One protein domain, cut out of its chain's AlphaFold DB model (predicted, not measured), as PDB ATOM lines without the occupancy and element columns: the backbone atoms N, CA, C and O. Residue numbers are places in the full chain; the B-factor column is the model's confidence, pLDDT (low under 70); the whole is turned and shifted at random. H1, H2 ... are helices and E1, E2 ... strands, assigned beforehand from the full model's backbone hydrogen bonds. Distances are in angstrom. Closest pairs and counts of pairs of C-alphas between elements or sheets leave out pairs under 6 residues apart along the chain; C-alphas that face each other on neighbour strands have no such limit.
ATOM      1  N   TYR A 110      -8.755   9.478  21.379       91.19
ATOM      2  CA  TYR A 110     -10.119   9.726  21.816       91.19
ATOM      3  C   TYR A 110     -10.364  11.218  22.033       91.19
ATOM      4  O   TYR A 110      -9.491  11.942  22.493       91.19
ATOM      5  N   ALA A 111     -11.579  11.658  21.742       91.88
ATOM      6  CA  ALA A 111     -12.110  12.971  22.049       91.88
ATOM      7  C   ALA A 111     -13.311  12.808  22.981       91.88
ATOM      8  O   ALA A 111     -14.172  11.951  22.760       91.88
ATOM      9  N   PHE A 112     -13.352  13.624  24.027       93.81
ATOM     10  CA  PHE A 112     -14.496  13.730  24.913       93.81
ATOM     11  C   PHE A 112     -15.697  14.244  24.119       93.81
ATOM     12  O   PHE A 112     -15.560  15.122  23.266       93.81
ATOM     13  N   ASN A 113     -16.862  13.662  24.379       91.06
ATOM     14  CA  ASN A 113     -18.107  14.049  23.733       91.06
ATOM     15  C   ASN A 113     -19.037  14.737  24.734       91.06
ATOM     16  O   ASN A 113     -19.293  15.926  24.608       91.06
ATOM     17  N   ASP A 114     -19.511  13.988  25.731       90.94
ATOM     18  CA  ASP A 114     -20.432  14.457  26.771       90.94
ATOM     19  C   ASP A 114     -20.486  13.440  27.923       90.94
ATOM     20  O   ASP A 114     -19.986  12.313  27.803       90.94
ATOM     21  N   CYS A 115     -21.143  13.814  29.020       91.12
ATOM     22  CA  CYS A 115     -21.490  12.904  30.109       91.12
ATOM     23  C   CYS A 115     -22.944  12.412  30.019       91.12
ATOM     24  O   CYS A 115     -23.866  13.181  29.751       91.12
ATOM     25  N   TRP A 116     -23.155  11.121  30.277       89.69
ATOM     26  CA  TRP A 116     -24.441  10.427  30.106       89.69
ATOM     27  C   TRP A 116     -24.801   9.645  31.361       89.69
ATOM     28  O   TRP A 116     -23.903   9.224  32.071       89.69
ATOM     29  N   ASN A 117     -26.084   9.428  31.648       88.25
ATOM     30  CA  ASN A 117     -26.542   8.683  32.838       88.25
ATOM     31  C   ASN A 117     -26.789   7.181  32.600       88.25
ATOM     32  O   ASN A 117     -27.223   6.473  33.505       88.25
ATOM     33  N   ALA A 118     -26.551   6.685  31.385       85.19
ATOM     34  CA  ALA A 118     -26.592   5.257  31.097       85.19
ATOM     35  C   ALA A 118     -25.524   4.893  30.061       85.19
ATOM     36  O   ALA A 118     -25.365   5.624  29.076       85.19
ATOM     37  N   PRO A 119     -24.813   3.771  30.252       80.25
ATOM     38  CA  PRO A 119     -23.881   3.271  29.265       80.25
ATOM     39  C   PRO A 119     -24.622   2.511  28.161       80.25
ATOM     40  O   PRO A 119     -25.723   1.994  28.361       80.25
ATOM     41  N   ASP A 120     -23.979   2.400  27.004       72.94
ATOM     42  CA  ASP A 120     -24.324   1.402  25.991       72.94
ATOM     43  C   ASP A 120     -23.582   0.090  26.305       72.94
ATOM     44  O   ASP A 120     -22.465   0.097  26.829       72.94
ATOM     45  N   ASN A 121     -24.215  -1.051  26.058       66.69
ATOM     46  CA  ASN A 121     -23.932  -2.292  26.783       66.69
ATOM     47  C   ASN A 121     -23.342  -3.426  25.922       66.69
ATOM     48  O   ASN A 121     -23.733  -4.582  26.088       66.69
ATOM     49  N   ASP A 122     -22.365  -3.128  25.052       69.81
ATOM     50  CA  ASP A 122     -21.693  -4.180  24.266       69.81
ATOM     51  C   ASP A 122     -20.672  -4.978  25.106       69.81
ATOM     52  O   ASP A 122     -20.723  -6.208  25.129       69.81
ATOM     53  N   VAL A 123     -19.738  -4.310  25.800       81.75
ATOM     54  CA  VAL A 123     -18.717  -4.951  26.660       81.75
ATOM     55  C   VAL A 123     -18.416  -4.081  27.873       81.75
ATOM     56  O   VAL A 123     -18.252  -2.875  27.710       81.75
ATOM     57  N   ASN A 124     -18.282  -4.698  29.053       88.44
ATOM     58  CA  ASN A 124     -17.862  -4.033  30.283       88.44
ATOM     59  C   ASN A 124     -16.588  -4.639  30.900       88.44
ATOM     60  O   ASN A 124     -16.358  -5.848  30.846       88.44
ATOM     61  N   SER A 125     -15.753  -3.789  31.497       92.94
ATOM     62  CA  SER A 125     -14.576  -4.188  32.276       92.94
ATOM     63  C   SER A 125     -14.316  -3.220  33.432       92.94
ATOM     64  O   SER A 125     -14.842  -2.111  33.465       92.94
ATOM     65  N   ALA A 126     -13.530  -3.660  34.412       94.19
ATOM     66  CA  ALA A 126     -13.054  -2.834  35.516       94.19
ATOM     67  C   ALA A 126     -11.577  -2.515  35.278       94.19
ATOM     68  O   ALA A 126     -10.785  -3.442  35.115       94.19
ATOM     69  N   GLU A 127     -11.221  -1.233  35.249       94.88
ATOM     70  CA  GLU A 127      -9.886  -0.769  34.856       94.88
ATOM     71  C   GLU A 127      -9.321   0.219  35.882       94.88
ATOM     72  O   GLU A 127     -10.049   1.045  36.431       94.88
ATOM     73  N   ASP A 128      -8.014   0.181  36.135       92.44
ATOM     74  CA  ASP A 128      -7.381   1.080  37.113       92.44
ATOM     75  C   ASP A 128      -7.268   2.522  36.594       92.44
ATOM     76  O   ASP A 128      -7.275   3.480  37.373       92.44
ATOM     77  N   THR A 129      -7.170   2.691  35.272       92.25
ATOM     78  CA  THR A 129      -7.027   4.000  34.629       92.25
ATOM     79  C   THR A 129      -7.963   4.168  33.437       92.25
ATOM     80  O   THR A 129      -8.356   3.212  32.768       92.25
ATOM     81  N   ILE A 130      -8.277   5.425  33.115       94.56
ATOM     82  CA  ILE A 130      -9.048   5.773  31.912       94.56
ATOM     83  C   ILE A 130      -8.313   5.325  30.633       94.56
ATOM     84  O   ILE A 130      -8.942   4.872  29.678       94.56
ATOM     85  N   ALA A 131      -6.979   5.396  30.623       92.81
ATOM     86  CA  ALA A 131      -6.171   4.953  29.490       92.81
ATOM     87  C   ALA A 131      -6.276   3.436  29.253       92.81
ATOM     88  O   ALA A 131      -6.310   2.994  28.103       92.81
ATOM     89  N   ASP A 132      -6.379   2.638  30.318       94.06
ATOM     90  CA  ASP A 132      -6.597   1.194  30.207       94.06
ATOM     91  C   ASP A 132      -7.981   0.889  29.623       94.06
ATOM     92  O   ASP A 132      -8.092   0.075  28.704       94.06
ATOM     93  N   CYS A 133      -9.009   1.648  30.020       95.06
ATOM     94  CA  CYS A 133     -10.329   1.561  29.391       95.06
ATOM     95  C   CYS A 133     -10.279   1.847  27.881       95.06
ATOM     96  O   CYS A 133     -10.801   1.080  27.070       95.06
ATOM     97  N   TRP A 134      -9.578   2.902  27.463       93.81
ATOM     98  CA  TRP A 134      -9.382   3.201  26.042       93.81
ATOM     99  C   TRP A 134      -8.635   2.098  25.287       93.81
ATOM    100  O   TRP A 134      -8.967   1.811  24.131       93.81
ATOM    101  N   ASN A 135      -7.655   1.453  25.924       92.75
ATOM    102  CA  ASN A 135      -6.933   0.318  25.353       92.75
ATOM    103  C   ASN A 135      -7.838  -0.905  25.171       92.75
ATOM    104  O   ASN A 135      -7.744  -1.581  24.137       92.75
ATOM    105  N   THR A 136      -8.729  -1.166  26.130       92.44
ATOM    106  CA  THR A 136      -9.755  -2.213  26.047       92.44
ATOM    107  C   THR A 136     -10.760  -1.902  24.930       92.44
ATOM    108  O   THR A 136     -11.068  -2.771  24.109       92.44
ATOM    109  N   CYS A 137     -11.180  -0.642  24.800       90.94
ATOM    110  CA  CYS A 137     -12.169  -0.214  23.812       90.94
ATOM    111  C   CYS A 137     -11.612   0.158  22.431       90.94
ATOM    112  O   CYS A 137     -12.386   0.504  21.544       90.94
ATOM    113  N   LYS A 138     -10.307   0.012  22.175       89.56
ATOM    114  CA  LYS A 138      -9.658   0.458  20.919       89.56
ATOM    115  C   LYS A 138     -10.230  -0.117  19.616       89.56
ATOM    116  O   LYS A 138      -9.917   0.361  18.530       89.56
ATOM    117  N   THR A 139     -10.953  -1.236  19.688       85.38
ATOM    118  CA  THR A 139     -11.588  -1.873  18.519       85.38
ATOM    119  C   THR A 139     -13.034  -1.441  18.311       85.38
ATOM    120  O   THR A 139     -13.656  -1.865  17.337       85.38
ATOM    121  N   TYR A 140     -13.571  -0.661  19.240       87.75
ATOM    122  CA  TYR A 140     -14.940  -0.188  19.255       87.75
ATOM    123  C   TYR A 140     -15.002   1.222  18.685       87.75
ATOM    124  O   TYR A 140     -14.005   1.815  18.286       87.75
ATOM    125  N   SER A 141     -16.217   1.727  18.549       85.38
ATOM    126  CA  SER A 141     -16.453   3.037  17.961       85.38
ATOM    127  C   SER A 141     -16.277   4.170  18.979       85.38
ATOM    128  O   SER A 141     -15.857   5.269  18.616       85.38
ATOM    129  N   GLY A 142     -16.514   3.862  20.254       88.94
ATOM    130  CA  GLY A 142     -16.244   4.726  21.389       88.94
ATOM    131  C   GLY A 142     -16.073   3.925  22.678       88.94
ATOM    132  O   GLY A 142     -16.264   2.703  22.706       88.94
ATOM    133  N   ALA A 143     -15.722   4.648  23.732       92.50
ATOM    134  CA  ALA A 143     -15.569   4.158  25.092       92.50
ATOM    135  C   ALA A 143     -16.381   5.050  26.036       92.50
ATOM    136  O   ALA A 143     -16.437   6.262  25.842       92.50
ATOM    137  N   MET A 144     -16.980   4.473  27.066       93.12
ATOM    138  CA  MET A 144     -17.620   5.202  28.151       93.12
ATOM    139  C   MET A 144     -16.982   4.786  29.469       93.12
ATOM    140  O   MET A 144     -16.747   3.602  29.703       93.12
ATOM    141  N   VAL A 145     -16.693   5.761  30.322       94.12
ATOM    142  CA  VAL A 145     -16.081   5.531  31.629       94.12
ATOM    143  C   VAL A 145     -17.059   5.944  32.712       94.12
ATOM    144  O   VAL A 145     -17.356   7.127  32.851       94.12
ATOM    145  N   GLY A 146     -17.550   4.976  33.472       92.44
ATOM    146  CA  GLY A 146     -18.351   5.187  34.667       92.44
ATOM    147  C   GLY A 146     -17.483   5.483  35.881       92.44
ATOM    148  O   GLY A 146     -16.382   4.939  36.041       92.44
ATOM    149  N   MET A 147     -18.002   6.343  36.753       89.06
ATOM    150  CA  MET A 147     -17.446   6.518  38.087       89.06
ATOM    151  C   MET A 147     -17.674   5.245  38.917       89.06
ATOM    152  O   MET A 147     -18.709   4.598  38.772       89.06
ATOM    153  N   PRO A 148     -16.731   4.865  39.796       83.81
ATOM    154  CA  PRO A 148     -16.914   3.721  40.673       83.81
ATOM    155  C   PRO A 148     -18.171   3.881  41.519       83.81
ATOM    156  O   PRO A 148     -18.393   4.919  42.151       83.81
ATOM    157  N   SER A 149     -18.919   2.789  41.641       79.94
ATOM    158  CA  SER A 149     -19.871   2.632  42.734       79.94
ATOM    159  C   SER A 149     -19.171   2.812  44.091       79.94
ATOM    160  O   SER A 149     -17.976   2.536  44.250       79.94
ATOM    161  N   ALA A 150     -19.906   3.324  45.082       75.25
ATOM    162  CA  ALA A 150     -19.352   3.682  46.387       75.25
ATOM    163  C   ALA A 150     -18.507   2.539  46.991       75.25
ATOM    164  O   ALA A 150     -19.027   1.474  47.316       75.25
ATOM    165  N   GLY A 151     -17.201   2.781  47.161       72.75
ATOM    166  CA  GLY A 151     -16.243   1.815  47.715       72.75
ATOM    167  C   GLY A 151     -15.356   1.096  46.690       72.75
ATOM    168  O   GLY A 151     -14.443   0.383  47.104       72.75
ATOM    169  N   SER A 152     -15.570   1.296  45.386       82.62
ATOM    170  CA  SER A 152     -14.660   0.818  44.338       82.62
ATOM    171  C   SER A 152     -13.483   1.783  44.107       82.62
ATOM    172  O   SER A 152     -13.595   2.996  44.294       82.62
ATOM    173  N   THR A 153     -12.331   1.229  43.717       89.38
ATOM    174  CA  THR A 153     -11.108   1.970  43.352       89.38
ATOM    175  C   THR A 153     -10.812   1.950  41.855       89.38
ATOM    176  O   THR A 153      -9.804   2.521  41.449       89.38
ATOM    177  N   TYR A 154     -11.652   1.292  41.055       92.94
ATOM    178  CA  TYR A 154     -11.485   1.135  39.611       92.94
ATOM    179  C   TYR A 154     -12.543   1.929  38.843       92.94
ATOM    180  O   TYR A 154     -13.632   2.200  39.345       92.94
ATOM    181  N   PHE A 155     -12.221   2.280  37.607       93.94
ATOM    182  CA  PHE A 155     -13.170   2.795  36.635       93.94
ATOM    183  C   PHE A 155     -13.991   1.656  36.037       93.94
ATOM    184  O   PHE A 155     -13.461   0.582  35.745       93.94
ATOM    185  N   GLU A 156     -15.280   1.901  35.816       93.19
ATOM    186  CA  GLU A 156     -16.115   0.988  35.040       93.19
ATOM    187  C   GLU A 156     -16.034   1.382  33.565       93.19
ATOM    188  O   GLU A 156     -16.452   2.467  33.171       93.19
ATOM    189  N   CYS A 157     -15.463   0.516  32.745       93.81
ATOM    190  CA  CYS A 157     -15.278   0.754  31.326       93.81
ATOM    191  C   CYS A 157     -16.386   0.081  30.521       93.81
ATOM    192  O   CYS A 157     -16.678  -1.094  30.744       93.81
ATOM    193  N   TYR A 158     -16.949   0.797  29.552       92.81
ATOM    194  CA  TYR A 158     -17.949   0.288  28.621       92.81
ATOM    195  C   TYR A 158     -17.523   0.606  27.190       92.81
ATOM    196  O   TYR A 158     -17.273   1.759  26.847       92.81
ATOM    197  N   CYS A 159     -17.448  -0.403  26.332       90.69
ATOM    198  CA  CYS A 159     -17.119  -0.213  24.922       90.69
ATOM    199  C   CYS A 159     -18.389  -0.314  24.079       90.69
ATOM    200  O   CYS A 159     -19.203  -1.192  24.347       90.69
ATOM    201  N   SER A 160     -18.553   0.530  23.052       85.56
ATOM    202  CA  SER A 160     -19.726   0.470  22.158       85.56
ATOM    203  C   SER A 160     -19.360   0.578  20.680       85.56
ATOM    204  O   SER A 160     -18.506   1.367  20.261       85.56
ATOM    205  N   THR A 161     -20.031  -0.224  19.856       79.50
ATOM    206  CA  THR A 161     -19.963  -0.196  18.387       79.50
ATOM    207  C   THR A 161     -20.912   0.819  17.741       79.50
ATOM    208  O   THR A 161     -20.768   1.104  16.549       79.50
ATOM    209  N   ASN A 162     -21.834   1.409  18.510       72.62
ATOM    210  CA  ASN A 162     -22.780   2.420  18.048       72.62
ATOM    211  C   ASN A 162     -22.544   3.775  18.734       72.62
ATOM    212  O   ASN A 162     -23.096   4.091  19.779       72.62
ATOM    213  N   ILE A 163     -21.795   4.655  18.067       57.53
ATOM    214  CA  ILE A 163     -21.511   6.027  18.541       57.53
ATOM    215  C   ILE A 163     -22.773   6.871  18.768       57.53
ATOM    216  O   ILE A 163     -22.773   7.743  19.630       57.53
ATOM    217  N   ARG A 164     -23.866   6.619  18.025       54.00
ATOM    218  CA  ARG A 164     -25.144   7.327  18.241       54.00
ATOM    219  C   ARG A 164     -25.775   7.029  19.610       54.00
ATOM    220  O   ARG A 164     -26.663   7.776  19.996       54.00
ATOM    221  N   SER A 165     -25.322   5.974  20.289       50.31
ATOM    222  CA  SER A 165     -25.730   5.547  21.631       50.31
ATOM    223  C   SER A 165     -24.577   5.516  22.646       50.31
ATOM    224  O   SER A 165     -24.834   5.365  23.833       50.31
ATOM    225  N   ALA A 166     -23.322   5.756  22.233       49.12
ATOM    226  CA  ALA A 166     -22.247   6.113  23.169       49.12
ATOM    227  C   ALA A 166     -22.529   7.455  23.867       49.12
ATOM    228  O   ALA A 166     -21.959   7.745  24.917       49.12
ATOM    229  N   GLY A 167     -23.414   8.272  23.290       46.62
ATOM    230  CA  GLY A 167     -24.282   9.110  24.095       46.62
ATOM    231  C   GLY A 167     -25.540   8.330  24.426       46.62
ATOM    232  O   GLY A 167     -26.315   8.071  23.511       46.62
ATOM    233  N   GLY A 168     -25.665   7.868  25.671       49.69
ATOM    234  CA  GLY A 168     -26.692   6.925  26.110       49.69
ATOM    235  C   GLY A 168     -28.097   7.251  25.596       49.69
ATOM    236  O   GLY A 168     -28.426   8.374  25.223       49.69
ATOM    237  N   THR A 169     -28.988   6.265  25.617       53.25
ATOM    238  CA  THR A 169     -30.412   6.440  25.248       53.25
ATOM    239  C   THR A 169     -31.200   7.372  26.192       53.25
ATOM    240  O   THR A 169     -32.426   7.457  26.118       53.25
ATOM    241  N   SER A 170     -30.503   8.074  27.079       60.34
ATOM    242  CA  SER A 170     -30.988   8.756  28.265       60.34
ATOM    243  C   SER A 170     -30.329  10.136  28.405       60.34
ATOM    244  O   SER A 170     -29.392  10.470  27.691       60.34
ATOM    245  N   GLU A 171     -30.896  10.986  29.257       74.75
ATOM    246  CA  GLU A 171     -30.578  12.417  29.341       74.75
ATOM    247  C   GLU A 171     -29.093  12.716  29.622       74.75
ATOM    248  O   GLU A 171     -28.401  11.982  30.330       74.75
ATOM    249  N   ILE A 172     -28.620  13.840  29.079       78.12
ATOM    250  CA  ILE A 172     -27.293  14.393  29.357       78.12
ATOM    251  C   ILE A 172     -27.134  14.568  30.878       78.12
ATOM    252  O   ILE A 172     -27.979  15.184  31.530       78.12
ATOM    253  N   ALA A 173     -26.050  14.028  31.435       85.25
ATOM    254  CA  ALA A 173     -25.798  13.980  32.870       85.25
ATOM    255  C   ALA A 173     -24.664  14.916  33.293       85.25
ATOM    256  O   ALA A 173     -23.794  15.286  32.511       85.25
ATOM    257  N   ASN A 174     -24.648  15.245  34.580       90.31
ATOM    258  CA  ASN A 174     -23.576  15.999  35.213       90.31
ATOM    259  C   ASN A 174     -22.310  15.139  35.336       90.31
ATOM    260  O   ASN A 174     -22.338  14.075  35.966       90.31
ATOM    261  N   CYS A 175     -21.200  15.598  34.758       90.94
ATOM    262  CA  CYS A 175     -19.944  14.855  34.754       90.94
ATOM    263  C   CYS A 175     -19.438  14.568  36.170       90.94
ATOM    264  O   CYS A 175     -19.497  15.427  37.047       90.94
ATOM    265  N   GLY A 176     -18.911  13.363  36.404       86.06
ATOM    266  CA  GLY A 176     -18.352  12.963  37.701       86.06
ATOM    267  C   GLY A 176     -19.385  12.676  38.800       86.06
ATOM    268  O   GLY A 176     -18.996  12.461  39.945       86.06
ATOM    269  N   SER A 177     -20.686  12.680  38.489       88.12
ATOM    270  CA  SER A 177     -21.699  12.109  39.387       88.12
ATOM    271  C   SER A 177     -21.653  10.573  39.367       88.12
ATOM    272  O   SER A 177     -21.147   9.980  38.417       88.12
ATOM    273  N   THR A 178     -22.150   9.923  40.425       85.81
ATOM    274  CA  THR A 178     -22.046   8.461  40.616       85.81
ATOM    275  C   THR A 178     -22.658   7.655  39.471       85.81
ATOM    276  O   THR A 178     -22.123   6.614  39.115       85.81
ATOM    277  N   ASP A 179     -23.741   8.153  38.878       86.56
ATOM    278  CA  ASP A 179     -24.450   7.475  37.789       86.56
ATOM    279  C   ASP A 179     -24.078   8.042  36.409       86.56
ATOM    280  O   ASP A 179     -24.738   7.733  35.420       86.56
ATOM    281  N   ALA A 180     -23.058   8.906  36.329       89.94
ATOM    282  CA  ALA A 180     -22.609   9.488  35.072       89.94
ATOM    283  C   ALA A 180     -21.415   8.741  34.470       89.94
ATOM    284  O   ALA A 180     -20.480   8.315  35.149       89.94
ATOM    285  N   PHE A 181     -21.438   8.678  33.146       91.75
ATOM    286  CA  PHE A 181     -20.449   8.045  32.299       91.75
ATOM    287  C   PHE A 181     -19.844   9.096  31.374       91.75
ATOM    288  O   PHE A 181     -20.563   9.763  30.629       91.75
ATOM    289  N   PHE A 182     -18.522   9.233  31.398       93.69
ATOM    290  CA  PHE A 182     -17.779  10.066  30.457       93.69
ATOM    291  C   PHE A 182     -17.717   9.358  29.108       93.69
ATOM    292  O   PHE A 182     -17.152   8.270  29.024       93.69
ATOM    293  N   SER A 183     -18.288   9.955  28.064       92.81
ATOM    294  CA  SER A 183     -18.279   9.385  26.718       92.81
ATOM    295  C   SER A 183     -17.110   9.907  25.895       92.81
ATOM    296  O   SER A 183     -16.863  11.113  25.820       92.81
ATOM    297  N   TYR A 184     -16.427   8.978  25.237       93.12
ATOM    298  CA  TYR A 184     -15.271   9.222  24.397       93.12
ATOM    299  C   TYR A 184     -15.471   8.590  23.030       93.12
ATOM    300  O   TYR A 184     -15.771   7.401  22.903       93.12
ATOM    301  N   LEU A 185     -15.235   9.376  21.989       90.94
ATOM    302  CA  LEU A 185     -15.276   8.927  20.604       90.94
ATOM    303  C   LEU A 185     -13.878   8.969  20.027       90.94
ATOM    304  O   LEU A 185     -13.093   9.838  20.386       90.94
ATOM    305  N   HIS A 186     -13.558   8.075  19.101       87.62
ATOM    306  CA  HIS A 186     -12.287   8.207  18.405       87.62
ATOM    307  C   HIS A 186     -12.203   9.537  17.650       87.62
ATOM    308  O   HIS A 186     -13.168   9.949  16.997       87.62
ATOM    309  N   THR A 187     -11.035  10.184  17.690       83.81
ATOM    310  CA  THR A 187     -10.772  11.364  16.856       83.81
ATOM    311  C   THR A 187     -10.948  11.006  15.377       83.81
ATOM    312  O   THR A 187     -10.872   9.839  14.982       83.81
ATOM    313  N   ALA A 188     -11.186  11.997  14.515       72.94
ATOM    314  CA  ALA A 188     -11.362  11.739  13.082       72.94
ATOM    315  C   ALA A 188     -10.161  10.988  12.466       72.94
ATOM    316  O   ALA A 188     -10.337  10.160  11.570       72.94
ATOM    317  N   GLU A 189      -8.959  11.241  12.985       67.44
ATOM    318  CA  GLU A 189      -7.707  10.618  12.553       67.44
ATOM    319  C   GLU A 189      -7.556   9.181  13.061       67.44
ATOM    320  O   GLU A 189      -7.126   8.299  12.312       67.44
ATOM    321  N   ALA A 190      -7.973   8.933  14.304       67.38
ATOM    322  CA  ALA A 190      -7.929   7.620  14.934       67.38
ATOM    323  C   ALA A 190      -9.164   6.752  14.647       67.38
ATOM    324  O   ALA A 190      -9.198   5.575  15.008       67.38
ATOM    325  N   SER A 191     -10.180   7.316  13.982       64.38
ATOM    326  CA  SER A 191     -11.471   6.671  13.769       64.38
ATOM    327  C   SER A 191     -11.316   5.247  13.218       64.38
ATOM    328  O   SER A 191     -10.605   5.032  12.219       64.38
ATOM    329  N   PRO A 192     -12.045   4.261  13.778       55.78
ATOM    330  CA  PRO A 192     -11.995   2.880  13.333       55.78
ATOM    331  C   PRO A 192     -12.274   2.752  11.843       55.78
ATOM    332  O   PRO A 192     -11.736   1.866  11.208       55.78
ATOM    333  N   SER A 193     -13.012   3.652  11.193       59.62
ATOM    334  CA  SER A 193     -13.205   3.553   9.739       59.62
ATOM    335  C   SER A 193     -11.891   3.531   8.933       59.62
ATOM    336  O   SER A 193     -11.867   2.962   7.843       59.62
ATOM    337  N   LEU A 194     -10.781   4.066   9.458       56.06
ATOM    338  CA  LEU A 194      -9.445   3.942   8.870       56.06
ATOM    339  C   LEU A 194      -8.677   2.731   9.409       56.06
ATOM    340  O   LEU A 194      -8.094   1.991   8.610       56.06
ATOM    341  N   VAL A 195      -8.702   2.490  10.722       56.06
ATOM    342  CA  VAL A 195      -8.024   1.349  11.370       56.06
ATOM    343  C   VAL A 195      -8.664   0.021  10.969       56.06
ATOM    344  O   VAL A 195      -7.983  -0.895  10.526       56.06
ATOM    345  N   ASP A 196      -9.979  -0.061  11.016       57.84
ATOM    346  CA  ASP A 196     -10.823  -1.172  10.601       57.84
ATOM    347  C   ASP A 196     -10.788  -1.357   9.075       57.84
ATOM    348  O   ASP A 196     -10.744  -2.480   8.580       57.84
ATOM    349  N   ARG A 197     -10.660  -0.284   8.277       62.12
ATOM    350  CA  ARG A 197     -10.393  -0.409   6.826       62.12
ATOM    351  C   ARG A 197      -8.975  -0.893   6.536       62.12
ATOM    352  O   ARG A 197      -8.801  -1.665   5.586       62.12
ATOM    353  N   ARG A 198      -7.973  -0.507   7.337       64.44
ATOM    354  CA  ARG A 198      -6.614  -1.079   7.297       64.44
ATOM    355  C   ARG A 198      -6.636  -2.545   7.726       64.44
ATOM    356  O   ARG A 198      -6.113  -3.369   6.987       64.44
ATOM    357  N   ARG A 199      -7.336  -2.901   8.803       70.25
ATOM    358  CA  ARG A 199      -7.493  -4.272   9.311       70.25
ATOM    359  C   ARG A 199      -8.239  -5.163   8.323       70.25
ATOM    360  O   ARG A 199      -7.752  -6.234   7.998       70.25
ATOM    361  N   ARG A 200      -9.348  -4.703   7.735       72.56
ATOM    362  CA  ARG A 200     -10.066  -5.410   6.655       72.56
ATOM    363  C   ARG A 200      -9.246  -5.507   5.370       72.56
ATOM    364  O   ARG A 200      -9.488  -6.401   4.561       72.56
ATOM    365  N   ARG A 201      -8.315  -4.582   5.111       74.69
ATOM    366  CA  ARG A 201      -7.342  -4.720   4.011       74.69
ATOM    367  C   ARG A 201      -6.263  -5.746   4.352       74.69
ATOM    368  O   ARG A 201      -5.947  -6.550   3.485       74.69
ATOM    369  N   GLN A 202      -5.745  -5.737   5.577       76.62
ATOM    370  CA  GLN A 202      -4.751  -6.688   6.072       76.62
ATOM    371  C   GLN A 202      -5.324  -8.110   6.072       76.62
ATOM    372  O   GLN A 202      -4.819  -8.959   5.358       76.62
ATOM    373  N   ALA A 203      -6.477  -8.327   6.709       79.69
ATOM    374  CA  ALA A 203      -7.158  -9.619   6.752       79.69
ATOM    375  C   ALA A 203      -7.487 -10.162   5.351       79.69
ATOM    376  O   ALA A 203      -7.330 -11.352   5.101       79.69
ATOM    377  N   ARG A 204      -7.877  -9.291   4.403       80.62
ATOM    378  CA  ARG A 204      -8.046  -9.692   2.996       80.62
ATOM    379  C   ARG A 204      -6.729 -10.095   2.338       80.62
ATOM    380  O   ARG A 204      -6.729 -11.039   1.559       80.62
ATOM    381  N   ARG A 205      -5.623  -9.400   2.620       76.88
ATOM    382  CA  ARG A 205      -4.289  -9.770   2.114       76.88
ATOM    383  C   ARG A 205      -3.817 -11.096   2.704       76.88
ATOM    384  O   ARG A 205      -3.336 -11.931   1.948       76.88
ATOM    385  N   ASP A 206      -4.020 -11.302   3.997       79.69
ATOM    386  CA  ASP A 206      -3.612 -12.518   4.700       79.69
ATOM    387  C   ASP A 206      -4.434 -13.727   4.226       79.69
ATOM    388  O   ASP A 206      -3.869 -14.773   3.919       79.69
ATOM    389  N   GLN A 207      -5.751 -13.567   4.035       80.38
ATOM    390  CA  GLN A 207      -6.588 -14.591   3.395       80.38
ATOM    391  C   GLN A 207      -6.136 -14.903   1.970       80.38
ATOM    392  O   GLN A 207      -6.104 -16.065   1.575       80.38
ATOM    393  N   LEU A 208      -5.783 -13.884   1.183       77.12
ATOM    394  CA  LEU A 208      -5.303 -14.100  -0.178       77.12
ATOM    395  C   LEU A 208      -3.961 -14.845  -0.179       77.12
ATOM    396  O   LEU A 208      -3.771 -15.741  -0.993       77.12
ATOM    397  N   ALA A 209      -3.060 -14.525   0.753       74.06
ATOM    398  CA  ALA A 209      -1.787 -15.221   0.924       74.06
ATOM    399  C   ALA A 209      -1.980 -16.691   1.336       74.06
ATOM    400  O   ALA A 209      -1.317 -17.570   0.790       74.06
ATOM    401  N   LEU A 210      -2.926 -16.971   2.239       77.50
ATOM    402  CA  LEU A 210      -3.296 -18.337   2.615       77.50
ATOM    403  C   LEU A 210      -3.886 -19.108   1.427       77.50
ATOM    404  O   LEU A 210      -3.420 -20.204   1.131       77.50
ATOM    405  N   ASN A 211      -4.830 -18.506   0.697       71.31
ATOM    406  CA  ASN A 211      -5.446 -19.112  -0.487       71.31
ATOM    407  C   ASN A 211      -4.437 -19.373  -1.611       71.31
ATOM    408  O   ASN A 211      -4.556 -20.363  -2.327       71.31
ATOM    409  N   LEU A 212      -3.448 -18.492  -1.788       69.00
ATOM    410  CA  LEU A 212      -2.358 -18.714  -2.737       69.00
ATOM    411  C   LEU A 212      -1.470 -19.878  -2.292       69.00
ATOM    412  O   LEU A 212      -1.097 -20.689  -3.128       69.00
ATOM    413  N   ASN A 213      -1.180 -20.017  -0.999       63.03
ATOM    414  CA  ASN A 213      -0.382 -21.139  -0.503       63.03
ATOM    415  C   ASN A 213      -1.112 -22.488  -0.592       63.03
ATOM    416  O   ASN A 213      -0.458 -23.505  -0.793       63.03
TER     417      ASN A 213
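What this domain is: This is residues 110 to 213 of the 267 residues of an uncharacterized protein of Kwoniella dejecticola CBS 10117 (UniProt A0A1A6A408). Look first for a compact head with a long handle: a strongly twisted sheet of five strands curls round the helix H1, the short helix H2 is on the sheet's opposite face, and the helix H3 leads away from this head, with its residues 197 to 213 sticking out. The printed part has 104 residues with three named helices and five named strands, in the order E1, E2, H1, E3, E4, H2, E5, H3 along the chain. The sheet runs E1, E5, E3, E4, E2, each strand antiparallel to its neighbours, and the class is mixed, helices and strands. The whole is loose, with a radius of gyration of the C-alphas of 16.1 A, and it spans 56 by 25 by 21 A, the handle making much of the length.

Where its parts are: Begin at the sheet and find C-alpha 110 at (-10.119, 9.726, 21.816), where the strand E1 begins; it takes residues 110 to 116 and is 16.6 A from first to last C-alpha. Beside it look for E5, residues 181 to 186, 16.1 A long. Then come E3, residues 142 to 146, 13.5 A long, and E4, residues 155 to 160, 16.1 A long. At the far edge is E2, residues 123 to 127, 12.8 A long, which starts at C-alpha 123 at (-18.717, -4.951, 26.660). The helix H1 is residues 130 to 137, 10.5 A long, and H2 is residues 163 to 166, 4.7 A long. H3, residues 192 to 213, runs 30.1 A to C-alpha 213 at (-0.382, -21.139, -0.503).

How they stand to each other: E3 and E4 form a hairpin, antiparallel with 152 degrees between their directions; look at N 144 and O 158, 2.7 A apart. On the other side of E3 is E5, antiparallel at 161 degrees, with N 182 and O 145 within hydrogen-bond range at 2.8 A. The edge strand E1 is the antiparallel neighbour of E5 at 149 degrees, with N 111 and O 185 at 2.7 A. The other edge strand, E2, is the antiparallel neighbour of E4 at 154 degrees, with N 157 and O 125 at 2.8 A. E2, H1 and E3 make a split strand-helix-strand unit, two strands running the same way with another strand, E4, between them, and its crossover is right-handed. E4, H2 and E5 make a second split unit, with E3 between the strands and again a right-handed crossover. H1 is on the sheet, which curls round it; the closest C-alphas of H1 and E4 are those of Cys 137 and Cys 159, 5.1 A apart. H2 is on the opposite face at a height over the sheet of 7.8 A, and it only just lies over E3, with 3 of its 4 C-alphas; its closest C-alphas to E3 are those of Ile 163 and Gly 142, 6.1 A apart. H3 is not on the sheet; its closest C-alpha pair with E5 is Pro 192 and His 186, 7.4 A apart, and it is apart from H1 and H2. In H1 and H3 every O i to N i+4 pair is within hydrogen-bond range, while H2 is too short for such a pair.

The domain as a whole: The C-alphas farthest apart are those of Ala 150 and Leu 212, 56.6 A. Without residues 197 to 213, which stand free, the body has 87 residues and spans 39 by 27 by 19 A. The printed part has no cut, and its one long link is the 14 residues from H2 to E5, residues 167 to 180. The mean pLDDT of the printed part is 80.6; look for values under 70 at residues 121 to 122, 163 to 170, 189 to 198 and 212 to 213.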